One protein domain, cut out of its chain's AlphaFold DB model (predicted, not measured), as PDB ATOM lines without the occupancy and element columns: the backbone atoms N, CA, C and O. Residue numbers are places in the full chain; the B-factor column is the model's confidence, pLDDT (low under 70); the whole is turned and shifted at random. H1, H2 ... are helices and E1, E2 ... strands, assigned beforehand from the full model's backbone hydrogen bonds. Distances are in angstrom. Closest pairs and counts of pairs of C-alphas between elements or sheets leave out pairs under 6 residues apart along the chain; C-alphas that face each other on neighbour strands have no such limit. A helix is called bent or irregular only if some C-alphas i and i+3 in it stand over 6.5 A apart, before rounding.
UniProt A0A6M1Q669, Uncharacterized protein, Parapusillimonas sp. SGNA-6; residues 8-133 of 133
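AT A GLANCE: This is residues 8 to 133 of the 133 residues of an uncharacterized protein of Parapusillimonas sp. SGNA-6 (UniProt A0A6M1Q669). A long, twisted sheet of three strands, E1, E2 and E3, makes a wall; the long helix H1 runs along one of its faces with the short H4 on that same face, and no named helix is on the other. H2 and H3 pack on H1 instead of on the sheet, and the hairpin of E1 and E2 bends sharply near its turn. The printed part has 126 residues with three named strands and four named helices, in the order E1 E2 E3 H1 H2 H3 H4; the sheet runs E1 - E2 - E3, all antiparallel, and the class is mixed, helices and strands. The whole is compact, with a radius of gyration of the C-alphas of 15.7 A, and spans 50 by 33 by 18 A, only just flat.

IN THESE COORDINATES: Find C-alpha 8 at (-11.872, 26.134, 337.160); from there E1, residues 8 to 27, covers 38.4 A and bends by 110 degrees at residue 24. E2, residues 30 to 46, covers 43.8 A and bends by 79 degrees at residue 33. E3, residues 51 to 59, covers 27.6 A. At C-alpha 73, (-41.745, 41.955, 326.685), begins H1, residues 73 to 92, 28.9 A long. H2, residues 100 to 117, is 26.1 A long and irregular, with C-alphas 106 and 109 7.7 A apart and a kink of 41 degrees near residue 107. H3 is residues 122 to 125, and H4, residues 127 to 132, ends at C-alpha 132, (-22.254, 34.638, 336.400).

HOW THE PARTS SIT: Start at the sheet, a meander, each strand the antiparallel neighbour of the one before. In the hairpin of E1 and E2 look at N 13 and O 41, 2.8 A apart; in that of E2 and E3, at N 40 and O 56, 2.9 A. H1 and H4 lie on the same face, giving two layers, helices on one face of a sheet. H1 has a height over the sheet of 8.6 A and runs along the strands, at 8 degrees to E2 on the local plane. H4, at a height of 8.7 A, lies over E2; its C-alpha 131 comes to 6.4 A from C-alpha 56, the closest of H4 and E3. H1 is the hub. With residues 80 to 88 alone it touches H4, closest at the C-alphas of Thr 84 and Gly 128, 3.7 A. With residues 83 to 91 alone it touches H2, closest at C-alphas 90 and 107, 6.5 A, at a steep tilt of 49 degrees, opposite ways. Every O i to N i+4 pair is within hydrogen-bond range in H1 and H4, 12 of 14 in H2, and H3 is too short for such a pair.

THE WHOLE: The farthest C-alphas, those of Asp 48 and Ala 70, are 51.3 A apart. The printed part has no cut, and the link from E3 to H1, 13 residues, is long. The mean pLDDT of the printed part is 96.8, and no printed residue is under 70.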
ATOM      1  N   VAL A   8     -11.211  26.519 338.409       98.44
ATOM      2  CA  VAL A   8     -11.872  26.134 337.160       98.44
ATOM      3  C   VAL A   8     -13.377  26.171 337.370       98.44
ATOM      4  O   VAL A   8     -13.867  25.702 338.397       98.44
ATOM      5  N   ILE A   9     -14.116  26.692 336.395       98.31
ATOM      6  CA  ILE A   9     -15.574  26.603 336.378       98.31
ATOM      7  C   ILE A   9     -15.943  25.231 335.821       98.31
ATOM      8  O   ILE A   9     -15.584  24.883 334.699       98.31
ATOM      9  N   ARG A  10     -16.609  24.415 336.634       98.06
ATOM     10  CA  ARG A  10     -16.954  23.032 336.283       98.06
ATOM     11  C   ARG A  10     -18.390  22.877 335.833       98.06
ATOM     12  O   ARG A  10     -18.696  21.957 335.082       98.06
ATOM     13  N   GLU A  11     -19.272  23.731 336.332       98.38
ATOM     14  CA  GLU A  11     -20.697  23.609 336.078       98.38
ATOM     15  C   GLU A  11     -21.381  24.962 336.192       98.38
ATOM     16  O   GLU A  11     -21.086  25.734 337.103       98.38
ATOM     17  N   ILE A  12     -22.316  25.215 335.280       98.69
ATOM     18  CA  ILE A  12     -23.235  26.348 335.332       98.69
ATOM     19  C   ILE A  12     -24.630  25.801 335.044       98.69
ATOM     20  O   ILE A  12     -24.896  25.301 333.945       98.69
ATOM     21  N   ALA A  13     -25.510  25.902 336.033       98.62
ATOM     22  CA  ALA A  13     -26.918  25.561 335.920       98.62
ATOM     23  C   ALA A  13     -27.750  26.847 335.927       98.62
ATOM     24  O   ALA A  13     -27.590  27.689 336.811       98.62
ATOM     25  N   LEU A  14     -28.619  26.991 334.928       98.69
ATOM     26  CA  LEU A  14     -29.490  28.148 334.750       98.69
ATOM     27  C   LEU A  14     -30.932  27.732 335.019       98.69
ATOM     28  O   LEU A  14     -31.385  26.704 334.516       98.69
ATOM     29  N   PHE A  15     -31.642  28.538 335.796       98.38
ATOM     30  CA  PHE A  15     -33.046  28.336 336.126       98.38
ATOM     31  C   PHE A  15     -33.803  29.649 335.983       98.38
ATOM     32  O   PHE A  15     -33.217  30.731 335.972       98.38
ATOM     33  N   GLU A  16     -35.122  29.549 335.922       97.69
ATOM     34  CA  GLU A  16     -36.010  30.696 335.831       97.69
ATOM     35  C   GLU A  16     -37.252  30.446 336.684       97.69
ATOM     36  O   GLU A  16     -37.708  29.305 336.810       97.69
ATOM     37  N   ARG A  17     -37.803  31.507 337.276       97.31
ATOM     38  CA  ARG A  17     -39.125  31.465 337.912       97.31
ATOM     39  C   ARG A  17     -39.939  32.713 337.568       97.31
ATOM     40  O   ARG A  17     -39.352  33.793 337.479       97.31
ATOM     41  N   PRO A  18     -41.274  32.613 337.469       97.31
ATOM     42  CA  PRO A  18     -42.126  33.792 337.388       97.31
ATOM     43  C   PRO A  18     -42.108  34.563 338.717       97.31
ATOM     44  O   PRO A  18     -42.136  33.965 339.796       97.31
ATOM     45  N   VAL A  19     -42.084  35.894 338.647       96.81
ATOM     46  CA  VAL A  19     -42.197  36.794 339.800       96.81
ATOM     47  C   VAL A  19     -43.320  37.790 339.551       96.81
ATOM     48  O   VAL A  19     -43.281  38.546 338.586       96.81
ATOM     49  N   VAL A  20     -44.284  37.838 340.470       97.25
ATOM     50  CA  VAL A  20     -45.307  38.890 340.533       97.25
ATOM     51  C   VAL A  20     -44.887  39.896 341.599       97.25
ATOM     52  O   VAL A  20     -44.617  39.532 342.747       97.25
ATOM     53  N   LEU A  21     -44.795  41.170 341.226       96.00
ATOM     54  CA  LEU A  21     -44.395  42.238 342.134       96.00
ATOM     55  C   LEU A  21     -45.549  42.599 343.071       96.00
ATOM     56  O   LEU A  21     -46.688  42.771 342.648       96.00
ATOM     57  N   ARG A  22     -45.238  42.795 344.359       97.19
ATOM     58  CA  ARG A  22     -46.226  43.240 345.360       97.19
ATOM     59  C   ARG A  22     -46.837  44.603 345.013       97.19
ATOM     60  O   ARG A  22     -47.988  44.857 345.345       97.19
ATOM     61  N   LEU A  23     -46.046  45.487 344.404       96.81
ATOM     62  CA  LEU A  23     -46.461  46.808 343.940       96.81
ATOM     63  C   LEU A  23     -45.979  47.001 342.498       96.81
ATOM     64  O   LEU A  23     -44.835  46.632 342.214       96.81
ATOM     65  N   PRO A  24     -46.791  47.605 341.611       95.94
ATOM     66  CA  PRO A  24     -46.335  47.962 340.275       95.94
ATOM     67  C   PRO A  24     -45.114  48.888 340.336       95.94
ATOM     68  O   PRO A  24     -45.115  49.882 341.065       95.94
ATOM     69  N   PHE A  25     -44.083  48.582 339.552       93.94
ATOM     70  CA  PHE A  25     -42.849  49.357 339.477       93.94
ATOM     71  C   PHE A  25     -42.700  49.975 338.088       93.94
ATOM     72  O   PHE A  25     -42.622  49.262 337.091       93.94
ATOM     73  N   ARG A  26     -42.677  51.308 337.997       92.50
ATOM     74  CA  ARG A  26     -42.601  52.021 336.717       92.50
ATOM     75  C   ARG A  26     -41.196  52.551 336.461       92.50
ATOM     76  O   ARG A  26     -40.654  53.280 337.284       92.50
ATOM     77  N   PHE A  27     -40.663  52.261 335.280       89.56
ATOM     78  CA  PHE A  27     -39.408  52.817 334.785       89.56
ATOM     79  C   PHE A  27     -39.496  53.053 333.277       89.56
ATOM     80  O   PHE A  27     -40.028  52.238 332.522       89.56
ATOM     81  N   GLY A  28     -38.989  54.203 332.825       88.50
ATOM     82  CA  GLY A  28     -39.110  54.611 331.426       88.50
ATOM     83  C   GLY A  28     -40.563  54.564 330.940       88.50
ATOM     84  O   GLY A  28     -41.435  55.245 331.482       88.50
ATOM     85  N   VAL A  29     -40.812  53.744 329.916       88.25
ATOM     86  CA  VAL A  29     -42.127  53.592 329.273       88.25
ATOM     87  C   VAL A  29     -42.947  52.409 329.803       88.25
ATOM     88  O   VAL A  29     -44.094  52.250 329.394       88.25
ATOM     89  N   VAL A  30     -42.408  51.607 330.730       89.88
ATOM     90  CA  VAL A  30     -43.046  50.371 331.218       89.88
ATOM     91  C   VAL A  30     -43.464  50.504 332.677       89.88
ATOM     92  O   VAL A  30     -42.746  51.070 333.500       89.88
ATOM     93  N   THR A  31     -44.627  49.945 333.003       93.81
ATOM     94  CA  THR A  31     -45.023  49.632 334.378       93.81
ATOM     95  C   THR A  31     -44.965  48.119 334.544       93.81
ATOM     96  O   THR A  31     -45.743  47.400 333.924       93.81
ATOM     97  N   LEU A  32     -44.029  47.643 335.356       94.06
ATOM     98  CA  LEU A  32     -43.799  46.233 335.618       94.06
ATOM     99  C   LEU A  32     -44.694  45.764 336.765       94.06
ATOM    100  O   LEU A  32     -44.655  46.326 337.859       94.06
ATOM    101  N   THR A  33     -45.493  44.735 336.514       96.25
ATOM    102  CA  THR A  33     -46.297  44.034 337.529       96.25
ATOM    103  C   THR A  33     -45.818  42.605 337.731       96.25
ATOM    104  O   THR A  33     -45.966  42.057 338.818       96.25
ATOM    105  N   GLU A  34     -45.200  42.021 336.709       95.81
ATOM    106  CA  GLU A  34     -44.600  40.696 336.733       95.81
ATOM    107  C   GLU A  34     -43.433  40.621 335.743       95.81
ATOM    108  O   GLU A  34     -43.394  41.360 334.758       95.81
ATOM    109  N   CYS A  35     -42.473  39.748 336.024       96.62
ATOM    110  CA  CYS A  35     -41.421  39.350 335.091       96.62
ATOM    111  C   CYS A  35     -40.790  38.034 335.550       96.62
ATOM    112  O   CYS A  35     -40.930  37.654 336.718       96.62
ATOM    113  N   PRO A  36     -40.063  37.334 334.674       97.75
ATOM    114  CA  PRO A  36     -39.214  36.245 335.113       97.75
ATOM    115  C   PRO A  36     -38.017  36.737 335.936       97.75
ATOM    116  O   PRO A  36     -37.510  37.846 335.754       97.75
ATOM    117  N   GLN A  37     -37.528  35.879 336.824       98.12
ATOM    118  CA  GLN A  37     -36.241  36.033 337.491       98.12
ATOM    119  C   GLN A  37     -35.329  34.884 337.073       98.12
ATOM    120  O   GLN A  37     -35.683  33.717 337.260       98.12
ATOM    121  N   ALA A  38     -34.157  35.222 336.546       98.50
ATOM    122  CA  ALA A  38     -33.113  34.265 336.222       98.50
ATOM    123  C   ALA A  38     -32.329  33.894 337.486       98.50
ATOM    124  O   ALA A  38     -32.066  34.743 338.336       98.50
ATOM    125  N   PHE A  39     -31.931  32.631 337.587       98.38
ATOM    126  CA  PHE A  39     -31.070  32.095 338.635       98.38
ATOM    127  C   PHE A  39     -29.900  31.365 337.994       98.38
ATOM    128  O   PHE A  39     -30.092  30.549 337.093       98.38
ATOM    129  N   ALA A  40     -28.701  31.598 338.512       98.56
ATOM    130  CA  ALA A  40     -27.516  30.840 338.158       98.56
ATOM    131  C   ALA A  40     -26.986  30.107 339.389       98.56
ATOM    132  O   ALA A  40     -26.931  30.664 340.485       98.56
ATOM    133  N   ARG A  41     -26.570  28.854 339.203       98.56
ATOM    134  CA  ARG A  41     -25.711  28.131 340.141       98.56
ATOM    135  C   ARG A  41     -24.423  27.756 339.439       98.56
ATOM    136  O   ARG A  41     -24.468  27.117 338.391       98.56
ATOM    137  N   VAL A  42     -23.298  28.109 340.045       98.56
ATOM    138  CA  VAL A  42     -21.967  27.861 339.489       98.56
ATOM    139  C   VAL A  42     -21.184  26.975 340.445       98.56
ATOM    140  O   VAL A  42     -21.135  27.255 341.645       98.56
ATOM    141  N   ARG A  43     -20.575  25.908 339.927       98.56
ATOM    142  CA  ARG A  43     -19.621  25.084 340.673       98.56
ATOM    143  C   ARG A  43     -18.210  25.392 340.213       98.56
ATOM    144  O   ARG A  43     -17.902  25.257 339.027       98.56
ATOM    145  N   ILE A  44     -17.356  25.735 341.166       98.31
ATOM    146  CA  ILE A  44     -15.928  25.944 340.943       98.31
ATOM    147  C   ILE A  44     -15.116  24.833 341.600       98.31
ATOM    148  O   ILE A  44     -15.573  24.193 342.549       98.31
ATOM    149  N   GLU A  45     -13.910  24.617 341.097       98.56
ATOM    150  CA  GLU A  45     -12.945  23.658 341.634       98.56
ATOM    151  C   GLU A  45     -11.559  24.300 341.717       98.56
ATOM    152  O   GLU A  45     -11.092  24.917 340.754       98.56
ATOM    153  N   PHE A  46     -10.918  24.180 342.875       97.88
ATOM    154  CA  PHE A  46      -9.583  24.703 343.150       97.88
ATOM    155  C   PHE A  46      -8.499  23.672 342.802       97.88
ATOM    156  O   PHE A  46      -8.775  22.497 342.572       97.88
ATOM    157  N   ALA A  47      -7.239  24.112 342.768       95.81
ATOM    158  CA  ALA A  47      -6.105  23.257 342.400       95.81
ATOM    159  C   ALA A  47      -5.866  22.077 343.364       95.81
ATOM    160  O   ALA A  47      -5.256  21.086 342.974       95.81
ATOM    161  N   ASP A  48      -6.342  22.176 344.605       96.19
ATOM    162  CA  ASP A  48      -6.282  21.113 345.613       96.19
ATOM    163  C   ASP A  48      -7.450  20.111 345.509       96.19
ATOM    164  O   ASP A  48      -7.563  19.201 346.329       96.19
ATOM    165  N   GLY A  49      -8.320  20.270 344.505       96.44
ATOM    166  CA  GLY A  49      -9.489  19.426 344.271       96.44
ATOM    167  C   GLY A  49     -10.713  19.794 345.112       96.44
ATOM    168  O   GLY A  49     -11.766  19.178 344.939       96.44
ATOM    169  N   GLN A  50     -10.627  20.794 345.998       97.88
ATOM    170  CA  GLN A  50     -11.806  21.284 346.709       97.88
ATOM    171  C   GLN A  50     -12.777  21.947 345.730       97.88
ATOM    172  O   GLN A  50     -12.374  22.628 344.788       97.88
ATOM    173  N   SER A  51     -14.078  21.780 345.977       98.12
ATOM    174  CA  SER A  51     -15.126  22.377 345.149       98.12
ATOM    175  C   SER A  51     -16.113  23.174 345.986       98.12
ATOM    176  O   SER A  51     -16.417  22.800 347.120       98.12
ATOM    177  N   ALA A  52     -16.631  24.253 345.408       98.19
ATOM    178  CA  ALA A  52     -17.619  25.111 346.043       98.19
ATOM    179  C   ALA A  52     -18.734  25.472 345.061       98.19
ATOM    180  O   ALA A  52     -18.521  25.547 343.849       98.19
ATOM    181  N   TRP A  53     -19.924  25.710 345.608       98.44
ATOM    182  CA  TRP A  53     -21.081  26.192 344.866       98.44
ATOM    183  C   TRP A  53     -21.383  27.642 345.231       98.44
ATOM    184  O   TRP A  53     -21.474  27.973 346.412       98.44
ATOM    185  N   GLY A  54     -21.601  28.468 344.213       98.12
ATOM    186  CA  GLY A  54     -22.181  29.804 344.321       98.12
ATOM    187  C   GLY A  54     -23.550  29.867 343.646       98.12
ATOM    188  O   GLY A  54     -23.894  29.004 342.830       98.12
ATOM    189  N   ALA A  55     -24.338  30.882 343.998       98.25
ATOM    190  CA  ALA A  55     -25.608  31.163 343.345       98.25
ATOM    191  C   ALA A  55     -25.868  32.671 343.260       98.25
ATOM    192  O   ALA A  55     -25.526  33.407 344.184       98.25
ATOM    193  N   ALA A  56     -26.519  33.091 342.181       98.50
ATOM    194  CA  ALA A  56     -26.954  34.463 341.942       98.50
ATOM    195  C   ALA A  56     -28.342  34.469 341.289       98.50
ATOM    196  O   ALA A  56     -28.776  33.462 340.718       98.50
ATOM    197  N   ALA A  57     -29.050  35.593 341.390       98.12
ATOM    198  CA  ALA A  57     -30.346  35.773 340.752       98.12
ATOM    199  C   ALA A  57     -30.564  37.231 340.345       98.12
ATOM    200  O   ALA A  57     -30.216  38.131 341.103       98.12
ATOM    201  N   GLU A  58     -31.203  37.447 339.198       97.31
ATOM    202  CA  GLU A  58     -31.500  38.779 338.656       97.31
ATOM    203  C   GLU A  58     -32.858  38.779 337.938       97.31
ATOM    204  O   GLU A  58     -33.268  37.777 337.344       97.31
ATOM    205  N   LEU A  59     -33.593  39.888 338.036       96.75
ATOM    206  CA  LEU A  59     -34.862  40.079 337.344       96.75
ATOM    207  C   LEU A  59     -34.632  40.342 335.856       96.75
ATOM    208  O   LEU A  59     -33.811  41.165 335.451       96.75
ATOM    209  N   MET A  60     -35.457  39.713 335.027       97.12
ATOM    210  CA  MET A  60     -35.436  39.896 333.582       97.12
ATOM    211  C   MET A  60     -36.315  41.093 333.217       97.12
ATOM    212  O   MET A  60     -37.392  40.938 332.658       97.12
ATOM    213  N   ALA A  61     -35.905  42.302 333.609       94.19
ATOM    214  CA  ALA A  61     -36.714  43.509 333.428       94.19
ATOM    215  C   ALA A  61     -36.819  43.908 331.933       94.19
ATOM    216  O   ALA A  61     -35.806  44.272 331.319       94.19
ATOM    217  N   PRO A  62     -38.024  43.902 331.329       92.62
ATOM    218  CA  PRO A  62     -38.190  44.242 329.919       92.62
ATOM    219  C   PRO A  62     -37.975  45.745 329.712       92.62
ATOM    220  O   PRO A  62     -38.189  46.541 330.626       92.62
ATOM    221  N   LYS A  63     -37.544  46.159 328.516       92.88
ATOM    222  CA  LYS A  63     -37.222  47.564 328.178       92.88
ATOM    223  C   LYS A  63     -36.119  48.236 329.004       92.88
ATOM    224  O   LYS A  63     -35.848  49.422 328.809       92.88
ATOM    225  N   TRP A  64     -35.446  47.501 329.888       94.19
ATOM    226  CA  TRP A  64     -34.273  48.000 330.605       94.19
ATOM    227  C   TRP A  64     -33.000  47.843 329.763       94.19
ATOM    228  O   TRP A  64     -32.242  48.800 329.594       94.19
ATOM    229  N   PHE A  65     -32.809  46.647 329.197       94.94
ATOM    230  CA  PHE A  65     -31.614  46.248 328.445       94.94
ATOM    231  C   PHE A  65     -31.715  46.519 326.941       94.94
ATOM    232  O   PHE A  65     -30.708  46.818 326.304       94.94
ATOM    233  N   ASP A  66     -32.921  46.460 326.378       95.25
ATOM    234  CA  ASP A  66     -33.209  46.818 324.991       95.25
ATOM    235  C   ASP A  66     -34.523  47.597 324.923       95.25
ATOM    236  O   ASP A  66     -35.575  47.108 325.334       95.25
ATOM    237  N   LYS A  67     -34.443  48.843 324.456       93.94
ATOM    238  CA  LYS A  67     -35.543  49.815 324.468       93.94
ATOM    239  C   LYS A  67     -36.313  49.860 323.153       93.94
ATOM    240  O   LYS A  67     -37.183  50.720 323.024       93.94
ATOM    241  N   ASP A  68     -36.008  48.982 322.198       94.50
ATOM    242  CA  ASP A  68     -36.772  48.916 320.958       94.50
ATOM    243  C   ASP A  68     -38.259  48.661 321.267       94.50
ATOM    244  O   ASP A  68     -38.640  47.694 321.941       94.50
ATOM    245  N   LEU A  69     -39.097  49.594 320.810       93.06
ATOM    246  CA  LEU A  69     -40.542  49.576 321.010       93.06
ATOM    247  C   LEU A  69     -41.237  48.562 320.096       93.06
ATOM    248  O   LEU A  69     -42.387  48.224 320.358       93.06
ATOM    249  N   ALA A  70     -40.559  48.075 319.051       95.62
ATOM    250  CA  ALA A  70     -41.064  47.018 318.183       95.62
ATOM    251  C   ALA A  70     -41.011  45.631 318.844       95.62
ATOM    252  O   ALA A  70     -41.755  44.739 318.447       95.62
ATOM    253  N   LEU A  71     -40.157  45.448 319.856       95.62
ATOM    254  CA  LEU A  71     -40.056  44.198 320.606       95.62
ATOM    255  C   LEU A  71     -41.188  44.096 321.637       95.62
ATOM    256  O   LEU A  71     -41.533  45.078 322.299       95.62
ATOM    257  N   SER A  72     -41.720  42.902 321.854       95.31
ATOM    258  CA  SER A  72     -42.579  42.616 323.005       95.31
ATOM    259  C   SER A  72     -41.755  42.468 324.296       95.31
ATOM    260  O   SER A  72     -40.521  42.511 324.285       95.31
ATOM    261  N   ASN A  73     -42.431  42.314 325.439       94.06
ATOM    262  CA  ASN A  73     -41.745  41.955 326.685       94.06
ATOM    263  C   ASN A  73     -41.179  40.530 326.621       94.06
ATOM    264  O   ASN A  73     -40.082  40.311 327.122       94.06
ATOM    265  N   GLU A  74     -41.888  39.598 325.973       95.81
ATOM    266  CA  GLU A  74     -41.414  38.220 325.812       95.81
ATOM    267  C   GLU A  74     -40.153  38.171 324.946       95.81
ATOM    268  O   GLU A  74     -39.184  37.524 325.327       95.81
ATOM    269  N   ASP A  75     -40.094  38.966 323.870       97.56
ATOM    270  CA  ASP A  75     -38.877  39.088 323.056       97.56
ATOM    271  C   ASP A  75     -37.690  39.586 323.894       97.56
ATOM    272  O   ASP A  75     -36.567  39.103 323.748       97.56
ATOM    273  N   ASN A  76     -37.920  40.534 324.812       96.75
ATOM    274  CA  ASN A  76     -36.871  40.979 325.729       96.75
ATOM    275  C   ASN A  76     -36.456  39.880 326.718       96.75
ATOM    276  O   ASN A  76     -35.272  39.779 327.042       96.75
ATOM    277  N   PHE A  77     -37.385  39.051 327.198       97.62
ATOM    278  CA  PHE A  77     -37.039  37.912 328.051       97.62
ATOM    279  C   PHE A  77     -36.207  36.889 327.276       97.62
ATOM    280  O   PHE A  77     -35.159  36.473 327.765       97.62
ATOM    281  N   ASP A  78     -36.584  36.563 326.041       98.38
ATOM    282  CA  ASP A  78     -35.833  35.646 325.179       98.38
ATOM    283  C   ASP A  78     -34.434  36.163 324.834       98.38
ATOM    284  O   ASP A  78     -33.462  35.402 324.866       98.38
ATOM    285  N   GLN A  79     -34.293  37.467 324.590       98.56
ATOM    286  CA  GLN A  79     -32.990  38.120 324.459       98.56
ATOM    287  C   GLN A  79     -32.112  37.879 325.698       98.56
ATOM    288  O   GLN A  79     -30.951  37.482 325.565       98.56
ATOM    289  N   LEU A  80     -32.667  38.073 326.899       98.56
ATOM    290  CA  LEU A  80     -31.958  37.874 328.166       98.56
ATOM    291  C   LEU A  80     -31.612  36.392 328.405       98.56
ATOM    292  O   LEU A  80     -30.479  36.082 328.773       98.56
ATOM    293  N   ARG A  81     -32.525  35.456 328.103       98.50
ATOM    294  CA  ARG A  81     -32.238  34.007 328.120       98.50
ATOM    295  C   ARG A  81     -31.073  33.679 327.188       98.50
ATOM    296  O   ARG A  81     -30.165  32.933 327.562       98.50
ATOM    297  N   ARG A  82     -31.069  34.260 325.983       98.62
ATOM    298  CA  ARG A  82     -30.058  33.986 324.958       98.62
ATOM    299  C   ARG A  82     -28.671  34.464 325.370       98.62
ATOM    300  O   ARG A  82     -27.720  33.699 325.224       98.62
ATOM    301  N   VAL A  83     -28.533  35.682 325.897       98.62
ATOM    302  CA  VAL A  83     -27.225  36.191 326.352       98.62
ATOM    303  C   VAL A  83     -26.710  35.451 327.588       98.62
ATOM    304  O   VAL A  83     -25.505  35.224 327.683       98.62
ATOM    305  N   THR A  84     -27.583  34.990 328.487       98.62
ATOM    306  CA  THR A  84     -27.171  34.148 329.623       98.62
ATOM    307  C   THR A  84     -26.712  32.762 329.164       98.62
ATOM    308  O   THR A  84     -25.703  32.254 329.656       98.62
ATOM    309  N   ALA A  85     -27.387  32.162 328.178       98.62
ATOM    310  CA  ALA A  85     -26.950  30.902 327.576       98.62
ATOM    311  C   ALA A  85     -25.582  31.036 326.882       98.62
ATOM    312  O   ALA A  85     -24.711  30.195 327.097       98.62
ATOM    313  N   LEU A  86     -25.363  32.120 326.125       98.56
ATOM    314  CA  LEU A  86     -24.069  32.411 325.495       98.56
ATOM    315  C   LEU A  86     -22.943  32.571 326.525       98.56
ATOM    316  O   LEU A  86     -21.859  32.024 326.336       98.56
ATOM    317  N   ALA A  87     -23.206  33.273 327.631       98.44
ATOM    318  CA  ALA A  87     -22.220  33.440 328.695       98.44
ATOM    319  C   ALA A  87     -21.871  32.092 329.345       98.44
ATOM    320  O   ALA A  87     -20.698  31.770 329.516       98.44
ATOM    321  N   ARG A  88     -22.878  31.247 329.615       98.69
ATOM    322  CA  ARG A  88     -22.670  29.874 330.102       98.69
ATOM    323  C   ARG A  88     -21.796  29.053 329.155       98.69
ATOM    324  O   ARG A  88     -20.885  28.372 329.616       98.69
ATOM    325  N   GLU A  89     -22.086  29.086 327.857       98.31
ATOM    326  CA  GLU A  89     -21.303  28.368 326.843       98.31
ATOM    327  C   GLU A  89     -19.848  28.852 326.823       98.31
ATOM    328  O   GLU A  89     -18.934  28.029 326.842       98.31
ATOM    329  N   ALA A  90     -19.625  30.169 326.863       97.69
ATOM    330  CA  ALA A  90     -18.286  30.748 326.891       97.69
ATOM    331  C   ALA A  90     -17.495  30.309 328.134       97.69
ATOM    332  O   ALA A  90     -16.373  29.824 328.006       97.69
ATOM    333  N   TYR A  91     -18.095  30.394 329.320       97.75
ATOM    334  CA  TYR A  91     -17.417  30.110 330.589       97.75
ATOM    335  C   TYR A  91     -17.141  28.614 330.801       97.75
ATOM    336  O   TYR A  91     -16.231  28.255 331.544       97.75
ATOM    337  N   LEU A  92     -17.903  27.735 330.142       97.94
ATOM    338  CA  LEU A  92     -17.675  26.286 330.149       97.94
ATOM    339  C   LEU A  92     -16.782  25.797 328.997       97.94
ATOM    340  O   LEU A  92     -16.463  24.609 328.948       97.94
ATOM    341  N   SER A  93     -16.381  26.674 328.070       96.31
ATOM    342  CA  SER A  93     -15.593  26.289 326.888       96.31
ATOM    343  C   SER A  93     -14.131  25.947 327.196       96.31
ATOM    344  O   SER A  93     -13.483  25.251 326.414       96.31
ATOM    345  N   GLU A  94     -13.614  26.389 328.343       89.56
ATOM    346  CA  GLU A  94     -12.236  26.157 328.763       89.56
ATOM    347  C   GLU A  94     -12.163  25.683 330.211       89.56
ATOM    348  O   GLU A  94     -12.909  26.123 331.081       89.56
ATOM    349  N   THR A  95     -11.182  24.831 330.502       93.44
ATOM    350  CA  THR A  95     -10.933  24.319 331.856       93.44
ATOM    351  C   THR A  95      -9.670  24.904 332.491       93.44
ATOM    352  O   THR A  95      -9.147  24.343 333.451       93.44
ATOM    353  N   THR A  96      -9.138  26.002 331.947       96.81
ATOM    354  CA  THR A  96      -7.895  26.624 332.427       96.81
ATOM    355  C   THR A  96      -8.151  27.436 333.705       96.81
ATOM    356  O   THR A  96      -8.917  28.408 333.646       96.81
ATOM    357  N   PRO A  97      -7.479  27.131 334.839       97.38
ATOM    358  CA  PRO A  97      -7.686  27.859 336.086       97.38
ATOM    359  C   PRO A  97      -7.346  29.348 335.968       97.38
ATOM    360  O   PRO A  97      -6.252  29.724 335.526       97.38
ATOM    361  N   ALA A  98      -8.245  30.200 336.445       97.44
ATOM    362  CA  ALA A  98      -8.065  31.647 336.521       97.44
ATOM    363  C   ALA A  98      -8.661  32.192 337.824       97.44
ATOM    364  O   ALA A  98      -9.395  31.487 338.517       97.44
ATOM    365  N   SER A  99      -8.317  33.431 338.175       97.44
ATOM    366  CA  SER A  99      -9.076  34.172 339.185       97.44
ATOM    367  C   SER A  99     -10.465  34.523 338.649       97.44
ATOM    368  O   SER A  99     -10.688  34.452 337.441       97.44
ATOM    369  N   ALA A 100     -11.379  34.956 339.522       96.12
ATOM    370  CA  ALA A 100     -12.711  35.409 339.107       96.12
ATOM    371  C   ALA A 100     -12.635  36.460 337.981       96.12
ATOM    372  O   ALA A 100     -13.155  36.245 336.891       96.12
ATOM    373  N   PHE A 101     -11.851  37.528 338.181       96.75
ATOM    374  CA  PHE A 101     -11.629  38.534 337.136       96.75
ATOM    375  C   PHE A 101     -10.922  37.971 335.893       96.75
ATOM    376  O   PHE A 101     -11.166  38.428 334.782       96.75
ATOM    377  N   GLY A 102     -10.043  36.979 336.056       97.44
ATOM    378  CA  GLY A 102      -9.380  36.329 334.929       97.44
ATOM    379  C   GLY A 102     -10.350  35.569 334.017       97.44
ATOM    380  O   GLY A 102     -10.159  35.593 332.804       97.44
ATOM    381  N   HIS A 103     -11.392  34.941 334.576       97.50
ATOM    382  CA  HIS A 103     -12.471  34.324 333.790       97.50
ATOM    383  C   HIS A 103     -13.273  35.380 333.025       97.50
ATOM    384  O   HIS A 103     -13.396  35.269 331.807       97.50
ATOM    385  N   PHE A 104     -13.700  36.454 333.698       97.12
ATOM    386  CA  PHE A 104     -14.352  37.595 333.046       97.12
ATOM    387  C   PHE A 104     -13.514  38.153 331.885       97.12
ATOM    388  O   PHE A 104     -13.972  38.221 330.743       97.12
ATOM    389  N   ALA A 105     -12.255  38.516 332.152       97.19
ATOM    390  CA  ALA A 105     -11.387  39.169 331.178       97.19
ATOM    391  C   ALA A 105     -11.126  38.291 329.944       97.19
ATOM    392  O   ALA A 105     -11.008  38.809 328.834       97.19
ATOM    393  N   ARG A 106     -11.071  36.965 330.120       96.69
ATOM    394  CA  ARG A 106     -10.903  36.003 329.024       96.69
ATOM    395  C   ARG A 106     -12.090  36.005 328.060       96.69
ATOM    396  O   ARG A 106     -11.890  35.865 326.855       96.69
ATOM    397  N   HIS A 107     -13.310  36.145 328.574       97.00
ATOM    398  CA  HIS A 107     -14.528  35.955 327.786       97.00
ATOM    399  C   HIS A 107     -15.217  37.260 327.372       97.00
ATOM    400  O   HIS A 107     -15.943  37.250 326.379       97.00
ATOM    401  N   HIS A 108     -14.966  38.378 328.062       96.25
ATOM    402  CA  HIS A 108     -15.672  39.652 327.880       96.25
ATOM    403  C   HIS A 108     -15.792  40.093 326.410       96.25
ATOM    404  O   HIS A 108     -16.899  40.276 325.894       96.25
ATOM    405  N   ASP A 109     -14.664  40.236 325.708       97.31
ATOM    406  CA  ASP A 109     -14.667  40.781 324.347       97.31
ATOM    407  C   ASP A 109     -15.289  39.813 323.337       97.31
ATOM    408  O   ASP A 109     -16.081  40.224 322.485       97.31
ATOM    409  N   ALA A 110     -14.973  38.520 323.453       97.38
ATOM    410  CA  ALA A 110     -15.516  37.487 322.580       97.38
ATOM    411  C   ALA A 110     -17.034  37.333 322.761       97.38
ATOM    412  O   ALA A 110     -17.763  37.270 321.769       97.38
ATOM    413  N   HIS A 111     -17.521  37.350 324.006       98.12
ATOM    414  CA  HIS A 111     -18.947  37.301 324.332       98.12
ATOM    415  C   HIS A 111     -19.693  38.508 323.763       98.12
ATOM    416  O   HIS A 111     -20.702  38.352 323.073       98.12
ATOM    417  N   ARG A 112     -19.159  39.719 323.964       98.06
ATOM    418  CA  ARG A 112     -19.745  40.950 323.418       98.06
ATOM    419  C   ARG A 112     -19.821  40.915 321.889       98.06
ATOM    420  O   ARG A 112     -20.828  41.327 321.315       98.06
ATOM    421  N   LEU A 113     -18.782  40.412 321.218       98.25
ATOM    422  CA  LEU A 113     -18.782  40.241 319.762       98.25
ATOM    423  C   LEU A 113     -19.794  39.181 319.305       98.25
ATOM    424  O   LEU A 113     -20.491  39.405 318.317       98.25
ATOM    425  N   ALA A 114     -19.898  38.051 320.009       98.31
ATOM    426  CA  ALA A 114     -20.856  36.991 319.696       98.31
ATOM    427  C   ALA A 114     -22.307  37.477 319.832       98.31
ATOM    428  O   ALA A 114     -23.104  37.278 318.917       98.31
ATOM    429  N   ALA A 115     -22.630  38.188 320.916       98.44
ATOM    430  CA  ALA A 115     -23.936  38.815 321.107       98.44
ATOM    431  C   ALA A 115     -24.221  39.882 320.034       98.44
ATOM    432  O   ALA A 115     -25.309  39.910 319.459       98.44
ATOM    433  N   GLY A 116     -23.224  40.702 319.682       98.31
ATOM    434  CA  GLY A 116     -23.351  41.701 318.618       98.31
ATOM    435  C   GLY A 116     -23.671  41.100 317.243       98.31
ATOM    436  O   GLY A 116     -24.440  41.685 316.486       98.31
ATOM    437  N   ARG A 117     -23.162  39.899 316.926       98.31
ATOM    438  CA  ARG A 117     -23.516  39.170 315.687       98.31
ATOM    439  C   ARG A 117     -24.980  38.724 315.643       98.31
ATOM    440  O   ARG A 117     -25.486  38.464 314.557       98.31
ATOM    441  N   LEU A 118     -25.650  38.647 316.794       97.62
ATOM    442  CA  LEU A 118     -27.090  38.392 316.902       97.62
ATOM    443  C   LEU A 118     -27.921  39.686 316.894       97.62
ATOM    444  O   LEU A 118     -29.134  39.630 317.065       97.62
ATOM    445  N   GLY A 119     -27.284  40.848 316.718       97.44
ATOM    446  CA  GLY A 119     -27.944  42.152 316.773       97.44
ATOM    447  C   GLY A 119     -28.185  42.674 318.190       97.44
ATOM    448  O   GLY A 119     -28.864  43.683 318.354       97.44
ATOM    449  N   PHE A 120     -27.636  42.030 319.225       98.25
ATOM    450  CA  PHE A 120     -27.828  42.472 320.605       98.25
ATOM    451  C   PHE A 120     -26.913  43.645 320.952       98.25
ATOM    452  O   PHE A 120     -25.710  43.635 320.673       98.25
ATOM    453  N   ASN A 121     -27.487  44.662 321.595       97.81
ATOM    454  CA  ASN A 121     -26.736  45.828 322.041       97.81
ATOM    455  C   ASN A 121     -25.788  45.478 323.218       97.81
ATOM    456  O   ASN A 121     -25.998  44.471 323.901       97.81
ATOM    457  N   PRO A 122     -24.757  46.300 323.503       97.62
ATOM    458  CA  PRO A 122     -23.771  45.986 324.539       97.62
ATOM    459  C   PRO A 122     -24.342  45.834 325.954       97.62
ATOM    460  O   PRO A 122     -23.845  45.010 326.711       97.62
ATOM    461  N   LEU A 123     -25.378  46.598 326.318       97.56
ATOM    462  CA  LEU A 123     -25.981  46.519 327.651       97.56
ATOM    463  C   LEU A 123     -26.717  45.188 327.840       97.56
ATOM    464  O   LEU A 123     -26.546  44.535 328.866       97.56
ATOM    465  N   LEU A 124     -27.484  44.770 326.832       98.06
ATOM    466  CA  LEU A 124     -28.111  43.453 326.796       98.06
ATOM    467  C   LEU A 124     -27.061  42.336 326.830       98.06
ATOM    468  O   LEU A 124     -27.183  41.407 327.623       98.06
ATOM    469  N   ALA A 125     -26.001  42.442 326.024       98.31
ATOM    470  CA  ALA A 125     -24.929  41.448 325.991       98.31
ATOM    471  C   ALA A 125     -24.302  41.206 327.378       98.31
ATOM    472  O   ALA A 125     -24.011  40.061 327.722       98.31
ATOM    473  N   SER A 126     -24.142  42.255 328.188       97.94
ATOM    474  CA  SER A 126     -23.525  42.169 329.515       97.94
ATOM    475  C   SER A 126     -24.381  41.485 330.586       97.94
ATOM    476  O   SER A 126     -23.834  41.136 331.628       97.94
ATOM    477  N   TYR A 127     -25.680  41.256 330.358       98.56
ATOM    478  CA  TYR A 127     -26.560  40.631 331.358       98.56
ATOM    479  C   TYR A 127     -26.092  39.226 331.764       98.56
ATOM    480  O   TYR A 127     -26.048  38.903 332.947       98.56
ATOM    481  N   GLY A 128     -25.706  38.403 330.783       98.00
ATOM    482  CA  GLY A 128     -25.251  37.032 331.020       98.00
ATOM    483  C   GLY A 128     -24.007  36.964 331.916       98.00
ATOM    484  O   GLY A 128     -24.090  36.358 332.981       98.00
ATOM    485  N   PRO A 129     -22.878  37.593 331.532       97.69
ATOM    486  CA  PRO A 129     -21.675  37.643 332.364       97.69
ATOM    487  C   PRO A 129     -21.928  38.256 333.744       97.69
ATOM    488  O   PRO A 129     -21.520  37.677 334.739       97.69
ATOM    489  N   ALA A 130     -22.698  39.349 333.827       97.75
ATOM    490  CA  ALA A 130     -22.990  40.000 335.105       97.75
ATOM    491  C   ALA A 130     -23.784  39.119 336.088       97.75
ATOM    492  O   ALA A 130     -23.716  39.347 337.290       97.75
ATOM    493  N   LEU A 131     -24.541  38.129 335.599       98.25
ATOM    494  CA  LEU A 131     -25.207  37.139 336.448       98.25
ATOM    495  C   LEU A 131     -24.262  36.003 336.894       98.25
ATOM    496  O   LEU A 131     -24.567  35.309 337.863       98.25
ATOM    497  N   LEU A 132     -23.166  35.763 336.168       97.62
ATOM    498  CA  LEU A 132     -22.254  34.638 336.400       97.62
ATOM    499  C   LEU A 132     -20.986  35.009 337.182       97.62
ATOM    500  O   LEU A 132     -20.463  34.132 337.874       97.62
ATOM    501  N   ASP A 133     -20.496  36.243 337.043       92.44
ATOM    502  CA  ASP A 133     -19.289  36.768 337.706       92.44
ATOM    503  C   ASP A 133     -19.533  37.201 339.163       92.44
ATOM    504  O   ASP A 133     -18.634  36.944 340.002       92.44
TER     505      ASP A 133